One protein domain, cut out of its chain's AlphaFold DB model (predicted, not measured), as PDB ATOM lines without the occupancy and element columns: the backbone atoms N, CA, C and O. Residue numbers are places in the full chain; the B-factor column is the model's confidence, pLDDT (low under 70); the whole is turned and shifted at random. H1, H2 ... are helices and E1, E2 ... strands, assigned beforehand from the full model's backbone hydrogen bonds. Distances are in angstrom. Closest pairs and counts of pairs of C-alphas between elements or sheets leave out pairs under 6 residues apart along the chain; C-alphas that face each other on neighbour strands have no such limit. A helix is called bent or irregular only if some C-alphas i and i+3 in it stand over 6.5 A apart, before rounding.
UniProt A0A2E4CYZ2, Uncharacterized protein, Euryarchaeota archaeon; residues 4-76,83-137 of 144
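AT A GLANCE: This is residues 4 to 76 and 83 to 137 of the 144 residues of an uncharacterized protein of Euryarchaeota archaeon (UniProt A0A2E4CYZ2). A small three-stranded sheet has H2 over one face, while H1 and H3, which meet at a steep angle where H3 begins, at residues 60 to 64, only graze the sheet; the long helix H4 stands a little away from this body, and a long unnamed stretch, residues 83 to 115, makes a far-reaching arm that folds back, with residues 93 to 98 sticking out. The printed part has 128 residues with four named helices and three named strands, in the order E1 H1 H2 E2 E3 H3 H4. The sheet's order is E1 E3 E2, antiparallel throughout, and the class is mostly helix. The whole is loose, with a radius of gyration of the C-alphas of 17.5 A, and elongated, spanning 53 by 34 by 30 A.

HOW THE PARTS SIT: Look first at E3, residues 45 to 49, the inner strand between the edge strands E1, residues 4 to 7, and E2, residues 38 to 41. E1 and E3 are antiparallel at 158 degrees, with N 4 and O 48 2.9 A apart, within hydrogen-bond range. E2 and E3 form an antiparallel hairpin at 178 degrees, with N 47 and O 40 2.8 A apart, also within range. H2, residues 24 to 34, is on one face of this sheet, giving two layers, a helix layer and a sheet layer; its height over the sheet is 9.5 A. It lies over E3 and E2 and runs along the strands, at 6 degrees to E2 on the local plane; its closest C-alphas to E2 are those of Ser 28 and Val 38, 6.0 A. With H1, residues 8 to 17, it makes a split strand-helix-strand unit: E1 and E2 run the same way with E3 between them, and the crossover is right-handed. H1 only grazes the sheet with residues 8 to 11, as does H3, residues 60 to 71, with residues 60 to 63. H3 touches H1 with residues 60 to 64 alone, at a steep tilt of 68 degrees, only just short of about perpendicular, the same way; the closest C-alphas are those of Ile 11 and His 60, 5.7 A. H4, residues 116 to 135, is apart from H3, only just, at 8.4 A, and is not on the sheet, only just, with 4 pairs of C-alphas within 10 A. In H1, H3 and H4 every O i to N i+4 pair is within hydrogen-bond range; H2 has 1 of 7, beside 5 of 8 O i to N i+3 pairs, and is irregular, only just: C-alphas 29 and 32 are 6.9 A apart.

IN THESE COORDINATES: Find C-alpha 4 at (-33.141, 27.708, -15.976), where E1 begins; E1 is 10.0 A long, E2 7.1 A and E3 13.5 A. H1 measures 14.3 A, H2 16.0 A and H3 16.1 A. H4 runs 28.5 A from C-alpha 116 at (-21.711, 14.273, -33.411) to C-alpha 135 at (-25.317, 37.524, -17.298).

THE WHOLE: The two C-alphas farthest apart are those of Glu 25 and Thr 94, 53.5 A. Residues 77 to 82 are not printed, and C-alphas 76 and 83 are 21.7 A apart across this cut, in the link from H3 to H4. Of the links printed whole, none is long. Confidence is low, with pLDDT under 70, at residues 75 to 76.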
ATOM      1  N   ILE A   4     -33.858  28.663 -15.136       91.25
ATOM      2  CA  ILE A   4     -33.141  27.708 -15.976       91.25
ATOM      3  C   ILE A   4     -34.036  26.512 -16.264       91.25
ATOM      4  O   ILE A   4     -34.700  25.990 -15.373       91.25
ATOM      5  N   GLU A   5     -33.992  26.063 -17.509       93.50
ATOM      6  CA  GLU A   5     -34.561  24.793 -17.932       93.50
ATOM      7  C   GLU A   5     -33.455  23.732 -17.926       93.50
ATOM      8  O   GLU A   5     -32.340  23.980 -18.406       93.50
ATOM      9  N   LEU A   6     -33.746  22.573 -17.340       92.81
ATOM     10  CA  LEU A   6     -32.841  21.433 -17.245       92.81
ATOM     11  C   LEU A   6     -33.519  20.181 -17.809       92.81
ATOM     12  O   LEU A   6     -34.568  19.764 -17.333       92.81
ATOM     13  N   SER A   7     -32.876  19.546 -18.787       93.50
ATOM     14  CA  SER A   7     -33.282  18.242 -19.324       93.50
ATOM     15  C   SER A   7     -33.116  17.121 -18.296       93.50
ATOM     16  O   SER A   7     -32.052  16.963 -17.680       93.50
ATOM     17  N   HIS A   8     -34.157  16.300 -18.158       95.12
ATOM     18  CA  HIS A   8     -34.131  15.091 -17.345       95.12
ATOM     19  C   HIS A   8     -33.166  14.036 -17.877       95.12
ATOM     20  O   HIS A   8     -32.545  13.350 -17.066       95.12
ATOM     21  N   ASP A   9     -32.962  13.944 -19.189       91.88
ATOM     22  CA  ASP A   9     -32.005  13.003 -19.780       91.88
ATOM     23  C   ASP A   9     -30.570  13.349 -19.380       91.88
ATOM     24  O   ASP A   9     -29.817  12.483 -18.933       91.88
ATOM     25  N   SER A  10     -30.196  14.631 -19.448       89.75
ATOM     26  CA  SER A  10     -28.862  15.082 -19.035       89.75
ATOM     27  C   SER A  10     -28.632  14.881 -17.534       89.75
ATOM     28  O   SER A  10     -27.559  14.432 -17.125       89.75
ATOM     29  N   ILE A  11     -29.637  15.167 -16.697       93.38
ATOM     30  CA  ILE A  11     -29.559  14.891 -15.256       93.38
ATOM     31  C   ILE A  11     -29.403  13.386 -15.020       93.38
ATOM     32  O   ILE A  11     -28.507  12.976 -14.284       93.38
ATOM     33  N   SER A  12     -30.230  12.562 -15.664       93.12
ATOM     34  CA  SER A  12     -30.191  11.100 -15.551       93.12
ATOM     35  C   SER A  12     -28.833  10.544 -15.948       93.12
ATOM     36  O   SER A  12     -28.275   9.708 -15.236       93.12
ATOM     37  N   TYR A  13     -28.258  11.057 -17.035       89.81
ATOM     38  CA  TYR A  13     -26.913  10.715 -17.471       89.81
ATOM     39  C   TYR A  13     -25.883  11.016 -16.377       89.81
ATOM     40  O   TYR A  13     -25.183  10.102 -15.937       89.81
ATOM     41  N   VAL A  14     -25.843  12.244 -15.847       89.81
ATOM     42  CA  VAL A  14     -24.893  12.610 -14.780       89.81
ATOM     43  C   VAL A  14     -25.109  11.776 -13.515       89.81
ATOM     44  O   VAL A  14     -24.136  11.352 -12.890       89.81
ATOM     45  N   GLN A  15     -26.356  11.505 -13.127       92.00
ATOM     46  CA  GLN A  15     -26.650  10.656 -11.970       92.00
ATOM     47  C   GLN A  15     -26.153   9.225 -12.178       92.00
ATOM     48  O   GLN A  15     -25.511   8.678 -11.279       92.00
ATOM     49  N   SER A  16     -26.344   8.661 -13.375       91.56
ATOM     50  CA  SER A  16     -25.894   7.306 -13.710       91.56
ATOM     51  C   SER A  16     -24.373   7.148 -13.597       91.56
ATOM     52  O   SER A  16     -23.903   6.148 -13.054       91.56
ATOM     53  N   LEU A  17     -23.600   8.171 -13.992       88.00
ATOM     54  CA  LEU A  17     -22.139   8.200 -13.829       88.00
ATOM     55  C   LEU A  17     -21.703   8.178 -12.357       88.00
ATOM     56  O   LEU A  17     -20.587   7.772 -12.046       88.00
ATOM     57  N   ASN A  18     -22.577   8.618 -11.454       88.00
ATOM     58  CA  ASN A  18     -22.331   8.712 -10.018       88.00
ATOM     59  C   ASN A  18     -23.077   7.627  -9.216       88.00
ATOM     60  O   ASN A  18     -23.154   7.724  -7.993       88.00
ATOM     61  N   GLY A  19     -23.645   6.612  -9.881       88.94
ATOM     62  CA  GLY A  19     -24.369   5.518  -9.223       88.94
ATOM     63  C   GLY A  19     -25.693   5.926  -8.565       88.94
ATOM     64  O   GLY A  19     -26.198   5.189  -7.719       88.94
ATOM     65  N   ALA A  20     -26.256   7.077  -8.938       90.44
ATOM     66  CA  ALA A  20     -27.540   7.570  -8.450       90.44
ATOM     67  C   ALA A  20     -28.636   7.420  -9.516       90.44
ATOM     68  O   ALA A  20     -28.362   7.382 -10.717       90.44
ATOM     69  N   ILE A  21     -29.891   7.353  -9.070       91.19
ATOM     70  CA  ILE A  21     -31.071   7.288  -9.940       91.19
ATOM     71  C   ILE A  21     -31.741   8.661  -9.952       91.19
ATOM     72  O   ILE A  21     -31.848   9.317  -8.915       91.19
ATOM     73  N   HIS A  22     -32.178   9.094 -11.132       93.56
ATOM     74  CA  HIS A  22     -33.002  10.287 -11.295       93.56
ATOM     75  C   HIS A  22     -34.484   9.897 -11.285       93.56
ATOM     76  O   HIS A  22     -34.900   9.056 -12.074       93.56
ATOM     77  N   GLU A  23     -35.258  10.496 -10.378       93.69
ATOM     78  CA  GLU A  23     -36.716  10.332 -10.254       93.69
ATOM     79  C   GLU A  23     -37.379  11.709 -10.489       93.69
ATOM     80  O   GLU A  23     -37.564  12.455  -9.516       93.69
ATOM     81  N   PRO A  24     -37.664  12.095 -11.751       93.00
ATOM     82  CA  PRO A  24     -38.161  13.426 -12.122       93.00
ATOM     83  C   PRO A  24     -39.353  13.916 -11.296       93.00
ATOM     84  O   PRO A  24     -39.406  15.076 -10.881       93.00
ATOM     85  N   GLU A  25     -40.291  13.021 -10.996       91.75
ATOM     86  CA  GLU A  25     -41.558  13.334 -10.339       91.75
ATOM     87  C   GLU A  25     -41.342  13.869  -8.920       91.75
ATOM     88  O   GLU A  25     -42.087  14.719  -8.437       91.75
ATOM     89  N   ARG A  26     -40.277  13.405  -8.256       92.44
ATOM     90  CA  ARG A  26     -39.956  13.795  -6.880       92.44
ATOM     91  C   ARG A  26     -39.306  15.171  -6.807       92.44
ATOM     92  O   ARG A  26     -39.320  15.789  -5.746       92.44
ATOM     93  N   TRP A  27     -38.725  15.668  -7.901       93.94
ATOM     94  CA  TRP A  27     -37.961  16.918  -7.899       93.94
ATOM     95  C   TRP A  27     -38.824  18.141  -7.589       93.94
ATOM     96  O   TRP A  27     -38.385  19.008  -6.833       93.94
ATOM     97  N   SER A  28     -40.084  18.146  -8.033       95.38
ATOM     98  CA  SER A  28     -41.055  19.193  -7.682       95.38
ATOM     99  C   SER A  28     -41.334  19.296  -6.181       95.38
ATOM    100  O   SER A  28     -41.696  20.367  -5.697       95.38
ATOM    101  N   GLU A  29     -41.171  18.206  -5.429       93.69
ATOM    102  CA  GLU A  29     -41.461  18.181  -3.995       93.69
ATOM    103  C   GLU A  29     -40.332  18.804  -3.169       93.69
ATOM    104  O   GLU A  29     -40.589  19.500  -2.185       93.69
ATOM    105  N   TRP A  30     -39.075  18.551  -3.549       93.81
ATOM    106  CA  TRP A  30     -37.929  18.877  -2.702       93.81
ATOM    107  C   TRP A  30     -37.108  20.082  -3.164       93.81
ATOM    108  O   TRP A  30     -36.511  20.746  -2.316       93.81
ATOM    109  N   LEU A  31     -37.093  20.421  -4.457       94.94
ATOM    110  CA  LEU A  31     -36.355  21.591  -4.953       94.94
ATOM    111  C   LEU A  31     -36.750  22.906  -4.252       94.94
ATOM    112  O   LEU A  31     -35.847  23.661  -3.869       94.94
ATOM    113  N   PRO A  32     -38.039  23.165  -3.935       94.25
ATOM    114  CA  PRO A  32     -38.411  24.352  -3.168       94.25
ATOM    115  C   PRO A  32     -37.765  24.413  -1.774       94.25
ATOM    116  O   PRO A  32     -37.500  25.500  -1.264       94.25
ATOM    117  N   ILE A  33     -37.459  23.261  -1.164       93.56
ATOM    118  CA  ILE A  33     -36.844  23.167   0.172       93.56
ATOM    119  C   ILE A  33     -35.401  23.692   0.150       93.56
ATOM    120  O   ILE A  33     -34.949  24.273   1.137       93.56
ATOM    121  N   ILE A  34     -34.688  23.546  -0.974       91.00
ATOM    122  CA  ILE A  34     -33.325  24.076  -1.147       91.00
ATOM    123  C   ILE A  34     -33.287  25.491  -1.741       91.00
ATOM    124  O   ILE A  34     -32.206  25.996  -2.048       91.00
ATOM    125  N   GLY A  35     -34.450  26.135  -1.874       89.88
ATOM    126  CA  GLY A  35     -34.577  27.481  -2.426       89.88
ATOM    127  C   GLY A  35     -34.640  27.530  -3.952       89.88
ATOM    128  O   GLY A  35     -34.317  28.562  -4.523       89.88
ATOM    129  N   CYS A  36     -35.053  26.448  -4.613       93.81
ATOM    130  CA  CYS A  36     -35.296  26.426  -6.054       93.81
ATOM    131  C   CYS A  36     -36.779  26.149  -6.315       93.81
ATOM    132  O   CYS A  36     -37.152  24.985  -6.468       93.81
ATOM    133  N   PRO A  37     -37.664  27.161  -6.283       94.94
ATOM    134  CA  PRO A  37     -39.051  26.935  -6.656       94.94
ATOM    135  C   PRO A  37     -39.118  26.448  -8.110       94.94
ATOM    136  O   PRO A  37     -38.350  26.886  -8.969       94.94
ATOM    137  N   VAL A  38     -40.008  25.488  -8.341       96.31
ATOM    138  CA  VAL A  38     -40.215  24.854  -9.644       96.31
ATOM    139  C   VAL A  38     -41.359  25.572 -10.343       96.31
ATOM    140  O   VAL A  38     -42.456  25.644  -9.785       96.31
ATOM    141  N   ASP A  39     -41.085  26.098 -11.533       95.19
ATOM    142  CA  ASP A  39     -42.072  26.780 -12.372       95.19
ATOM    143  C   ASP A  39     -42.859  25.751 -13.199       95.19
ATOM    144  O   ASP A  39     -44.092  25.743 -13.179       95.19
ATOM    145  N   GLU A  40     -42.150  24.823 -13.847       96.31
ATOM    146  CA  GLU A  40     -42.727  23.727 -14.626       96.31
ATOM    147  C   GLU A  40     -41.894  22.447 -14.461       96.31
ATOM    148  O   GLU A  40     -40.673  22.490 -14.330       96.31
ATOM    149  N   ASN A  41     -42.554  21.289 -14.449       97.12
ATOM    150  CA  ASN A  41     -41.900  19.982 -14.494       97.12
ATOM    151  C   ASN A  41     -42.733  19.062 -15.391       97.12
ATOM    152  O   ASN A  41     -43.886  18.767 -15.059       97.12
ATOM    153  N   ASN A  42     -42.179  18.670 -16.534       95.50
ATOM    154  CA  ASN A  42     -42.829  17.810 -17.518       95.50
ATOM    155  C   ASN A  42     -42.017  16.513 -17.718       95.50
ATOM    156  O   ASN A  42     -41.146  16.190 -16.919       95.50
ATOM    157  N   GLU A  43     -42.341  15.708 -18.733       93.69
ATOM    158  CA  GLU A  43     -41.665  14.417 -18.947       93.69
ATOM    159  C   GLU A  43     -40.210  14.565 -19.435       93.69
ATOM    160  O   GLU A  43     -39.398  13.666 -19.219       93.69
ATOM    161  N   GLU A  44     -39.857  15.690 -20.063       94.62
ATOM    162  CA  GLU A  44     -38.555  15.914 -20.707       94.62
ATOM    163  C   GLU A  44     -37.657  16.878 -19.916       94.62
ATOM    164  O   GLU A  44     -36.436  16.691 -19.844       94.62
ATOM    165  N   THR A  45     -38.242  17.919 -19.319       96.62
ATOM    166  CA  THR A  45     -37.527  19.036 -18.697       96.62
ATOM    167  C   THR A  45     -38.163  19.497 -17.386       96.62
ATOM    168  O   THR A  45     -39.363  19.354 -17.142       96.62
ATOM    169  N   ILE A  46     -37.328  20.127 -16.557       96.44
ATOM    170  CA  ILE A  46     -37.740  20.870 -15.369       96.44
ATOM    171  C   ILE A  46     -37.240  22.310 -15.445       96.44
ATOM    172  O   ILE A  46     -36.052  22.565 -15.662       96.44
ATOM    173  N   GLU A  47     -38.152  23.251 -15.246       96.25
ATOM    174  CA  GLU A  47     -37.890  24.682 -15.179       96.25
ATOM    175  C   GLU A  47     -37.895  25.135 -13.719       96.25
ATOM    176  O   GLU A  47     -38.867  24.940 -12.981       96.25
ATOM    177  N   ILE A  48     -36.786  25.737 -13.288       95.00
ATOM    178  CA  ILE A  48     -36.604  26.205 -11.915       95.00
ATOM    179  C   ILE A  48     -36.080  27.630 -11.858       95.00
ATOM    180  O   ILE A  48     -35.215  28.038 -12.640       95.00
ATOM    181  N   GLU A  49     -36.527  28.361 -10.847       93.31
ATOM    182  CA  GLU A  49     -35.955  29.649 -10.495       93.31
ATOM    183  C   GLU A  49     -34.802  29.449  -9.498       93.31
ATOM    184  O   GLU A  49     -34.936  28.793  -8.464       93.31
ATOM    185  N   VAL A  50     -33.638  30.021  -9.802       90.62
ATOM    186  CA  VAL A  50     -32.432  29.904  -8.975       90.62
ATOM    187  C   VAL A  50     -32.100  31.260  -8.371       90.62
ATOM    188  O   VAL A  50     -32.070  32.280  -9.065       90.62
ATOM    189  N   PHE A  51     -31.817  31.308  -7.068       86.25
ATOM    190  CA  PHE A  51     -31.404  32.564  -6.450       86.25
ATOM    191  C   PHE A  51     -30.038  33.038  -6.987       86.25
ATOM    192  O   PHE A  51     -29.128  32.229  -7.179       86.25
ATOM    193  N   PRO A  52     -29.839  34.355  -7.206       80.00
ATOM    194  CA  PRO A  52     -28.594  34.879  -7.778       80.00
ATOM    195  C   PRO A  52     -27.324  34.611  -6.955       80.00
ATOM    196  O   PRO A  52     -26.223  34.742  -7.483       80.00
ATOM    197  N   ASP A  53     -27.461  34.297  -5.667       84.19
ATOM    198  CA  ASP A  53     -26.370  33.962  -4.749       84.19
ATOM    199  C   ASP A  53     -25.989  32.469  -4.767       84.19
ATOM    200  O   ASP A  53     -25.015  32.092  -4.116       84.19
ATOM    201  N   ARG A  54     -26.689  31.639  -5.557       88.12
ATOM    202  CA  ARG A  54     -26.417  30.205  -5.761       88.12
ATOM    203  C   ARG A  54     -25.998  29.886  -7.203       88.12
ATOM    204  O   ARG A  54     -26.680  29.137  -7.904       88.12
ATOM    205  N   PRO A  55     -24.865  30.433  -7.692       86.12
ATOM    206  CA  PRO A  55     -24.369  30.124  -9.035       86.12
ATOM    207  C   PRO A  55     -23.987  28.644  -9.201       86.12
ATOM    208  O   PRO A  55     -23.903  28.150 -10.323       86.12
ATOM    209  N   ASP A  56     -23.801  27.935  -8.088       88.19
ATOM    210  CA  ASP A  56     -23.603  26.492  -8.006       88.19
ATOM    211  C   ASP A  56     -24.864  25.672  -8.319       88.19
ATOM    212  O   ASP A  56     -24.823  24.462  -8.183       88.19
ATOM    213  N   LEU A  57     -25.985  26.290  -8.697       91.19
ATOM    214  CA  LEU A  57     -27.213  25.595  -9.102       91.19
ATOM    215  C   LEU A  57     -27.630  25.939 -10.543       91.19
ATOM    216  O   LEU A  57     -28.771  25.710 -10.928       91.19
ATOM    217  N   LEU A  58     -26.720  26.506 -11.345       89.94
ATOM    218  CA  LEU A  58     -27.006  27.027 -12.692       89.94
ATOM    219  C   LEU A  58     -26.711  26.046 -13.847       89.94
ATOM    220  O   LEU A  58     -26.687  26.474 -15.006       89.94
ATOM    221  N   SER A  59     -26.446  24.766 -13.566       91.06
ATOM    222  CA  SER A  59     -26.204  23.733 -14.590       91.06
ATOM    223  C   SER A  59     -26.783  22.373 -14.205       91.06
ATOM    224  O   SER A  59     -27.058  22.120 -13.030       91.06
ATOM    225  N   HIS A  60     -26.899  21.467 -15.180       92.31
ATOM    226  CA  HIS A  60     -27.314  20.084 -14.944       92.31
ATOM    227  C   HIS A  60     -26.361  19.351 -14.001       92.31
ATOM    228  O   HIS A  60     -26.812  18.676 -13.081       92.31
ATOM    229  N   GLU A  61     -25.046  19.500 -14.179       89.94
ATOM    230  CA  GLU A  61     -24.034  18.794 -13.384       89.94
ATOM    231  C   GLU A  61     -24.075  19.227 -11.923       89.94
ATOM    232  O   GLU A  61     -24.012  18.406 -11.003       89.94
ATOM    233  N   THR A  62     -24.188  20.536 -11.710       90.12
ATOM    234  CA  THR A  62     -24.189  21.124 -10.377       90.12
ATOM    235  C   THR A  62     -25.507  20.863  -9.648       90.12
ATOM    236  O   THR A  62     -25.483  20.494  -8.472       90.12
ATOM    237  N   MET A  63     -26.639  20.885 -10.360       92.81
ATOM    238  CA  MET A  63     -27.938  20.465  -9.830       92.81
ATOM    239  C   MET A  63     -27.980  18.966  -9.502       92.81
ATOM    240  O   MET A  63     -28.421  18.569  -8.423       92.81
ATOM    241  N   ALA A  64     -27.460  18.110 -10.385       92.19
ATOM    242  CA  ALA A  64     -27.350  16.676 -10.130       92.19
ATOM    243  C   ALA A  64     -26.477  16.406  -8.893       92.19
ATOM    244  O   ALA A  64     -26.843  15.608  -8.032       92.19
ATOM    245  N   LYS A  65     -25.359  17.123  -8.736       90.50
ATOM    246  CA  LYS A  65     -24.530  17.036  -7.528       90.50
ATOM    247  C   LYS A  65     -25.276  17.501  -6.272       90.50
ATOM    248  O   LYS A  65     -25.218  16.820  -5.247       90.50
ATOM    249  N   ALA A  66     -25.986  18.626  -6.345       91.25
ATOM    250  CA  ALA A  66     -26.765  19.157  -5.229       91.25
ATOM    251  C   ALA A  66     -27.878  18.191  -4.799       91.25
ATOM    252  O   ALA A  66     -28.022  17.932  -3.606       91.25
ATOM    253  N   SER A  67     -28.599  17.595  -5.756       92.25
ATOM    254  CA  SER A  67     -29.647  16.607  -5.469       92.25
ATOM    255  C   SER A  67     -29.102  15.369  -4.754       92.25
ATOM    256  O   SER A  67     -29.702  14.940  -3.773       92.25
ATOM    257  N   ARG A  68     -27.937  14.830  -5.152       90.88
ATOM    258  CA  ARG A  68     -27.325  13.690  -4.442       90.88
ATOM    259  C   ARG A  68     -26.990  14.026  -2.995       90.88
ATOM    260  O   ARG A  68     -27.292  13.235  -2.108       90.88
ATOM    261  N   SER A  69     -26.400  15.199  -2.768       89.56
ATOM    262  CA  SER A  69     -26.061  15.673  -1.424       89.56
ATOM    263  C   SER A  69     -27.315  15.877  -0.569       89.56
ATOM    264  O   SER A  69     -27.392  15.395   0.558       89.56
ATOM    265  N   PHE A  70     -28.341  16.521  -1.131       90.75
ATOM    266  CA  PHE A  70     -29.589  16.806  -0.429       90.75
ATOM    267  C   PHE A  70     -30.398  15.543  -0.098       90.75
ATOM    268  O   PHE A  70     -30.926  15.418   1.004       90.75
ATOM    269  N   LEU A  71     -30.481  14.595  -1.035       90.06
ATOM    270  CA  LEU A  71     -31.233  13.346  -0.878       90.06
ATOM    271  C   LEU A  71     -30.443  12.250  -0.139       90.06
ATOM    272  O   LEU A  71     -30.988  11.177   0.115       90.06
ATOM    273  N   GLY A  72     -29.173  12.495   0.198       86.31
ATOM    274  CA  GLY A  72     -28.303  11.509   0.847       86.31
ATOM    275  C   GLY A  72     -27.957  10.309  -0.045       86.31
ATOM    276  O   GLY A  72     -27.778   9.206   0.462       86.31
ATOM    277  N   LEU A  73     -27.895  10.510  -1.366       81.56
ATOM    278  CA  LEU A  73     -27.693   9.459  -2.379       81.56
ATOM    279  C   LEU A  73     -26.219   9.242  -2.774       81.56
ATOM    280  O   LEU A  73     -25.942   8.560  -3.757       81.56
ATOM    281  N   GLY A  74     -25.263   9.816  -2.046       72.38
ATOM    282  CA  GLY A  74     -23.835   9.640  -2.314       72.38
ATOM    283  C   GLY A  74     -22.955  10.248  -1.227       72.38
ATOM    284  O   GLY A  74     -23.458  10.884  -0.299       72.38
ATOM    285  N   ASP A  75     -21.642  10.055  -1.354       65.88
ATOM    286  CA  ASP A  75     -20.678  10.651  -0.431       65.88
ATOM    287  C   ASP A  75     -20.706  12.180  -0.523       65.88
ATOM    288  O   ASP A  75     -20.708  12.776  -1.602       65.88
ATOM    289  N   ALA A  76     -20.723  12.828   0.643       59.16
ATOM    290  CA  ALA A  76     -20.692  14.285   0.761       59.16
ATOM    291  C   ALA A  76     -19.309  14.881   0.440       59.16
ATOM    292  O   ALA A  76     -19.145  16.104   0.423       59.16
ATOM    293  N   ALA A  83      -3.896  18.647  -9.976       91.06
ATOM    294  CA  ALA A  83      -2.477  18.483 -10.255       91.06
ATOM    295  C   ALA A  83      -1.880  19.783 -10.807       91.06
ATOM    296  O   ALA A  83      -2.485  20.465 -11.639       91.06
ATOM    297  N   GLN A  84      -0.655  20.110 -10.386       91.31
ATOM    298  CA  GLN A  84       0.080  21.233 -10.961       91.31
ATOM    299  C   GLN A  84       0.429  20.933 -12.427       91.31
ATOM    300  O   GLN A  84       1.157  19.990 -12.734       91.31
ATOM    301  N   GLY A  85      -0.103  21.745 -13.341       90.06
ATOM    302  CA  GLY A  85       0.191  21.654 -14.770       90.06
ATOM    303  C   GLY A  85       1.471  22.393 -15.173       90.06
ATOM    304  O   GLY A  85       1.993  23.223 -14.434       90.06
ATOM    305  N   GLY A  86       1.948  22.135 -16.394       92.88
ATOM    306  CA  GLY A  86       3.093  22.838 -16.993       92.88
ATOM    307  C   GLY A  86       2.742  24.131 -17.744       92.88
ATOM    308  O   GLY A  86       3.596  24.678 -18.434       92.88
ATOM    309  N   ILE A  87       1.490  24.593 -17.673       94.25
ATOM    310  CA  ILE A  87       1.016  25.794 -18.376       94.25
ATOM    311  C   ILE A  87       1.087  26.981 -17.416       94.25
ATOM    312  O   ILE A  87       0.513  26.933 -16.331       94.25
ATOM    313  N   SER A  88       1.764  28.048 -17.834       93.56
ATOM    314  CA  SER A  88       1.841  29.317 -17.107       93.56
ATOM    315  C   SER A  88       1.122  30.425 -17.870       93.56
ATOM    316  O   SER A  88       1.231  30.503 -19.092       93.56
ATOM    317  N   MET A  89       0.457  31.321 -17.144       93.12
ATOM    318  CA  MET A  89      -0.177  32.522 -17.687       93.12
ATOM    319  C   MET A  89       0.362  33.749 -16.950       93.12
ATOM    320  O   MET A  89       0.456  33.742 -15.725       93.12
ATOM    321  N   SER A  90       0.714  34.795 -17.694       94.31
ATOM    322  CA  SER A  90       1.139  36.089 -17.152       94.31
ATOM    323  C   SER A  90       0.129  37.166 -17.533       94.31
ATOM    324  O   SER A  90      -0.260  37.246 -18.699       94.31
ATOM    325  N   VAL A  91      -0.262  38.004 -16.575       94.62
ATOM    326  CA  VAL A  91      -1.140  39.158 -16.817       94.62
ATOM    327  C   VAL A  91      -0.277  40.390 -17.067       94.62
ATOM    328  O   VAL A  91       0.610  40.698 -16.271       94.62
ATOM    329  N   ASP A  92      -0.520  41.074 -18.183       95.69
ATOM    330  CA  ASP A  92       0.203  42.295 -18.536       95.69
ATOM    331  C   ASP A  92      -0.137  43.431 -17.544       95.69
ATOM    332  O   ASP A  92      -1.324  43.678 -17.300       95.69
ATOM    333  N   PRO A  93       0.855  44.153 -16.979       95.06
ATOM    334  CA  PRO A  93       0.611  45.264 -16.057       95.06
ATOM    335  C   PRO A  93      -0.289  46.374 -16.617       95.06
ATOM    336  O   PRO A  93      -0.948  47.067 -15.847       95.06
ATOM    337  N   THR A  94      -0.355  46.541 -17.940       95.75
ATOM    338  CA  THR A  94      -1.252  47.508 -18.598       95.75
ATOM    339  C   THR A  94      -2.736  47.219 -18.352       95.75
ATOM    340  O   THR A  94      -3.566  48.113 -18.495       95.75
ATOM    341  N   LEU A  95      -3.083  45.997 -17.931       94.00
ATOM    342  CA  LEU A  95      -4.447  45.603 -17.588       94.00
ATOM    343  C   LEU A  95      -4.842  45.957 -16.148       94.00
ATOM    344  O   LEU A  95      -5.991  45.711 -15.782       94.00
ATOM    345  N   ALA A  96      -3.947  46.546 -15.345       93.06
ATOM    346  CA  ALA A  96      -4.198  46.842 -13.931       93.06
ATOM    347  C   ALA A  96      -5.484  47.658 -13.699       93.06
ATOM    348  O   ALA A  96      -6.267  47.330 -12.810       93.06
ATOM    349  N   ASP A  97      -5.733  48.657 -14.549       93.31
ATOM    350  CA  ASP A  97      -6.903  49.541 -14.454       93.31
ATOM    351  C   ASP A  97      -8.090  49.086 -15.326       93.31
ATOM    352  O   ASP A  97      -9.155  49.703 -15.303       93.31
ATOM    353  N   VAL A  98      -7.923  48.011 -16.107       91.44
ATOM    354  CA  VAL A  98      -8.947  47.488 -17.030       91.44
ATOM    355  C   VAL A  98      -9.554  46.192 -16.495       91.44
ATOM    356  O   VAL A  98     -10.765  46.108 -16.297       91.44
ATOM    357  N   ARG A  99      -8.719  45.170 -16.273       90.38
ATOM    358  CA  ARG A  99      -9.107  43.847 -15.771       90.38
ATOM    359  C   ARG A  99      -7.889  43.162 -15.130       90.38
ATOM    360  O   ARG A  99      -7.210  42.374 -15.786       90.38
ATOM    361  N   PRO A 100      -7.595  43.473 -13.856       90.31
ATOM    362  CA  PRO A 100      -6.331  43.100 -13.216       90.31
ATOM    363  C   PRO A 100      -6.202  41.610 -12.887       90.31
ATOM    364  O   PRO A 100      -5.093  41.122 -12.684       90.31
ATOM    365  N   ILE A 101      -7.321  40.888 -12.786       92.06
ATOM    366  CA  ILE A 101      -7.347  39.494 -12.342       92.06
ATOM    367  C   ILE A 101      -7.792  38.617 -13.508       92.06
ATOM    368  O   ILE A 101      -8.899  38.772 -14.023       92.06
ATOM    369  N   ILE A 102      -6.929  37.677 -13.893       92.69
ATOM    370  CA  ILE A 102      -7.223  36.638 -14.878       92.69
ATOM    371  C   ILE A 102      -6.795  35.311 -14.263       92.69
ATOM    372  O   ILE A 102      -5.641  35.143 -13.869       92.69
ATOM    373  N   MET A 103      -7.733  34.377 -14.170       92.44
ATOM    374  CA  MET A 103      -7.496  33.021 -13.683       92.44
ATOM    375  C   MET A 103      -7.867  32.028 -14.779       92.44
ATOM    376  O   MET A 103      -8.711  32.314 -15.625       92.44
ATOM    377  N   GLY A 104      -7.226  30.865 -14.771       91.62
ATOM    378  CA  GLY A 104      -7.497  29.805 -15.729       91.62
ATOM    379  C   GLY A 104      -7.173  28.444 -15.135       91.62
ATOM    380  O   GLY A 104      -6.330  28.323 -14.248       91.62
ATOM    381  N   ALA A 105      -7.849  27.425 -15.643       93.50
ATOM    382  CA  ALA A 105      -7.613  26.030 -15.315       93.50
ATOM    383  C   ALA A 105      -7.643  25.206 -16.605       93.50
ATOM    384  O   ALA A 105      -8.194  25.643 -17.617       93.50
ATOM    385  N   VAL A 106      -7.043  24.017 -16.575       93.88
ATOM    386  CA  VAL A 106      -7.072  23.084 -17.704       93.88
ATOM    387  C   VAL A 106      -7.631  21.758 -17.233       93.88
ATOM    388  O   VAL A 106      -6.999  21.070 -16.434       93.88
ATOM    389  N   VAL A 107      -8.786  21.397 -17.783       92.88
ATOM    390  CA  VAL A 107      -9.430  20.098 -17.581       92.88
ATOM    391  C   VAL A 107      -9.033  19.186 -18.745       92.88
ATOM    392  O   VAL A 107      -9.021  19.618 -19.897       92.88
ATOM    393  N   ARG A 108      -8.633  17.942 -18.456       91.00
ATOM    394  CA  ARG A 108      -8.182  16.954 -19.455       91.00
ATOM    395  C   ARG A 108      -9.003  15.681 -19.340       91.00
ATOM    396  O   ARG A 108      -9.474  15.366 -18.257       91.00
ATOM    397  N   GLY A 109      -9.103  14.944 -20.446       89.50
ATOM    398  CA  GLY A 109      -9.846  13.682 -20.479       89.50
ATOM    399  C   GLY A 109     -11.355  13.870 -20.328       89.50
ATOM    400  O   GLY A 109     -12.014  12.993 -19.788       89.50
ATOM    401  N   VAL A 110     -11.884  15.019 -20.762       89.69
ATOM    402  CA  VAL A 110     -13.327  15.276 -20.765       89.69
ATOM    403  C   VAL A 110     -13.966  14.389 -21.828       89.69
ATOM    404  O   VAL A 110     -13.602  14.484 -23.002       89.69
ATOM    405  N   ASP A 111     -14.894  13.532 -21.410       87.12
ATOM    406  CA  ASP A 111     -15.778  12.830 -22.331       87.12
ATOM    407  C   ASP A 111     -16.855  13.808 -22.807       87.12
ATOM    408  O   ASP A 111     -17.599  14.365 -22.003       87.12
ATOM    409  N   ILE A 112     -16.883  14.049 -24.114       86.31
ATOM    410  CA  ILE A 112     -17.836  14.946 -24.776       86.31
ATOM    411  C   ILE A 112     -18.834  14.162 -25.639       86.31
ATOM    412  O   ILE A 112     -19.498  14.742 -26.486       86.31
ATOM    413  N   GLY A 113     -18.908  12.840 -25.475       84.94
ATOM    414  CA  GLY A 113     -19.704  11.960 -26.320       84.94
ATOM    415  C   GLY A 113     -18.942  11.432 -27.537       84.94
ATOM    416  O   GLY A 113     -17.907  11.957 -27.964       84.94
ATOM    417  N   SER A 114     -19.464  10.343 -28.104       84.44
ATOM    418  CA  SER A 114     -18.859   9.666 -29.261       84.44
ATOM    419  C   SER A 114     -19.464  10.144 -30.580       84.44
ATOM    420  O   SER A 114     -18.723  10.386 -31.540       84.44
ATOM    421  N   GLU A 115     -20.781  10.343 -30.598       88.69
ATOM    422  CA  GLU A 115     -21.546  10.799 -31.759       88.69
ATOM    423  C   GLU A 115     -21.519  12.328 -31.899       88.69
ATOM    424  O   GLU A 115     -21.293  13.053 -30.931       88.69
ATOM    425  N   GLU A 116     -21.755  12.832 -33.112       86.19
ATOM    426  CA  GLU A 116     -21.711  14.273 -33.411       86.19
ATOM    427  C   GLU A 116     -22.769  15.064 -32.626       86.19
ATOM    428  O   GLU A 116     -22.424  16.034 -31.961       86.19
ATOM    429  N   GLY A 117     -24.016  14.579 -32.583       84.31
ATOM    430  CA  GLY A 117     -25.087  15.244 -31.827       84.31
ATOM    431  C   GLY A 117     -24.790  15.365 -30.329       84.31
ATOM    432  O   GLY A 117     -24.998  16.419 -29.744       84.31
ATOM    433  N   GLN A 118     -24.190  14.336 -29.719       78.94
ATOM    434  CA  GLN A 118     -23.836  14.369 -28.293       78.94
ATOM    435  C   GLN A 118     -22.752  15.409 -27.981       78.94
ATOM    436  O   GLN A 118     -22.768  16.022 -26.915       78.94
ATOM    437  N   LYS A 119     -21.809  15.610 -28.911       86.69
ATOM    438  CA  LYS A 119     -20.760  16.629 -28.779       86.69
ATOM    439  C   LYS A 119     -21.343  18.026 -28.858       86.69
ATOM    440  O   LYS A 119     -20.963  18.877 -28.055       86.69
ATOM    441  N   ASP A 120     -22.254  18.241 -29.800       87.88
ATOM    442  CA  ASP A 120     -22.942  19.517 -29.954       87.88
ATOM    443  C   ASP A 120     -23.772  19.839 -28.707       87.88
ATOM    444  O   ASP A 120     -23.627  20.931 -28.158       87.88
ATOM    445  N   ASP A 121     -24.531  18.873 -28.181       82.62
ATOM    446  CA  ASP A 121     -25.321  19.036 -26.954       82.62
ATOM    447  C   ASP A 121     -24.436  19.368 -25.741       82.62
ATOM    448  O   ASP A 121     -24.743  20.272 -24.958       82.62
ATOM    449  N   PHE A 122     -23.296  18.681 -25.596       85.12
ATOM    450  CA  PHE A 122     -22.337  18.956 -24.524       85.12
ATOM    451  C   PHE A 122     -21.759  20.375 -24.623       85.12
ATOM    452  O   PHE A 122     -21.711  21.108 -23.633       85.12
ATOM    453  N   ILE A 123     -21.317  20.780 -25.819       89.25
ATOM    454  CA  ILE A 123     -20.752  22.114 -26.052       89.25
ATOM    455  C   ILE A 123     -21.815  23.189 -25.812       89.25
ATOM    456  O   ILE A 123     -21.522  24.192 -25.157       89.25
ATOM    457  N   GLN A 124     -23.037  22.971 -26.294       87.69
ATOM    458  CA  GLN A 124     -24.161  23.881 -26.108       87.69
ATOM    459  C   GLN A 124     -24.472  24.068 -24.619       87.69
ATOM    460  O   GLN A 124     -24.500  25.203 -24.146       87.69
ATOM    461  N   SER A 125     -24.580  22.977 -23.854       84.69
ATOM    462  CA  SER A 125     -24.787  23.030 -22.400       84.69
ATOM    463  C   SER A 125     -23.690  23.835 -21.687       84.69
ATOM    464  O   SER A 125     -23.971  24.720 -20.870       84.69
ATOM    465  N   LEU A 126     -22.422  23.602 -22.051       89.31
ATOM    466  CA  LEU A 126     -21.285  24.331 -21.488       89.31
ATOM    467  C   LEU A 126     -21.346  25.836 -21.807       89.31
ATOM    468  O   LEU A 126     -21.072  26.672 -20.939       89.31
ATOM    469  N   MET A 127     -21.704  26.191 -23.043       90.75
ATOM    470  CA  MET A 127     -21.868  27.579 -23.475       90.75
ATOM    471  C   MET A 127     -23.028  28.266 -22.750       90.75
ATOM    472  O   MET A 127     -22.866  29.392 -22.273       90.75
ATOM    473  N   ASP A 128     -24.163  27.587 -22.601       87.38
ATOM    474  CA  ASP A 128     -25.334  28.117 -21.904       87.38
ATOM    475  C   ASP A 128     -25.039  28.361 -20.425       87.38
ATOM    476  O   ASP A 128     -25.420  29.398 -19.871       87.38
ATOM    477  N   HIS A 129     -24.299  27.456 -19.781       87.69
ATOM    478  CA  HIS A 129     -23.846  27.666 -18.411       87.69
ATOM    479  C   HIS A 129     -22.910  28.880 -18.296       87.69
ATOM    480  O   HIS A 129     -23.099  29.732 -17.419       87.69
ATOM    481  N   GLN A 130     -21.943  29.016 -19.212       90.69
ATOM    482  CA  GLN A 130     -21.060  30.184 -19.257       90.69
ATOM    483  C   GLN A 130     -21.860  31.486 -19.423       90.69
ATOM    484  O   GLN A 130     -21.599  32.466 -18.720       90.69
ATOM    485  N   GLU A 131     -22.843  31.513 -20.322       88.81
ATOM    486  CA  GLU A 131     -23.647  32.710 -20.565       88.81
ATOM    487  C   GLU A 131     -24.520  33.066 -19.358       88.81
ATOM    488  O   GLU A 131     -24.575  34.233 -18.955       88.81
ATOM    489  N   LYS A 132     -25.121  32.067 -18.699       86.31
ATOM    490  CA  LYS A 132     -25.865  32.262 -17.447       86.31
ATOM    491  C   LYS A 132     -24.980  32.906 -16.378       86.31
ATOM    492  O   LYS A 132     -25.395  33.901 -15.775       86.31
ATOM    493  N   LEU A 133     -23.749  32.427 -16.183       88.75
ATOM    494  CA  LEU A 133     -22.793  33.024 -15.238       88.75
ATOM    495  C   LEU A 133     -22.399  34.454 -15.632       88.75
ATOM    496  O   LEU A 133     -22.382  35.349 -14.785       88.75
ATOM    497  N   HIS A 134     -22.127  34.701 -16.913       89.75
ATOM    498  CA  HIS A 134     -21.789  36.027 -17.430       89.75
ATOM    499  C   HIS A 134     -22.903  37.058 -17.221       89.75
ATOM    500  O   HIS A 134     -22.625  38.218 -16.889       89.75
ATOM    501  N   MET A 135     -24.154  36.650 -17.420       85.75
ATOM    502  CA  MET A 135     -25.317  37.524 -17.298       85.75
ATOM    503  C   MET A 135     -25.706  37.778 -15.843       85.75
ATOM    504  O   MET A 135     -26.066  38.911 -15.510       85.75
ATOM    505  N   THR A 136     -25.572  36.771 -14.977       84.31
ATOM    506  CA  THR A 136     -25.935  36.843 -13.554       84.31
ATOM    507  C   THR A 136     -24.775  37.367 -12.700       84.31
ATOM    508  O   THR A 136     -24.671  38.576 -12.470       84.31
ATOM    509  N   LEU A 137     -23.873  36.485 -12.268       86.50
ATOM    510  CA  LEU A 137     -22.735  36.787 -11.399       86.50
ATOM    511  C   LEU A 137     -21.789  37.807 -12.046       86.50
ATOM    512  O   LEU A 137     -21.383  38.787 -11.420       86.50
TER     513      LEU A 137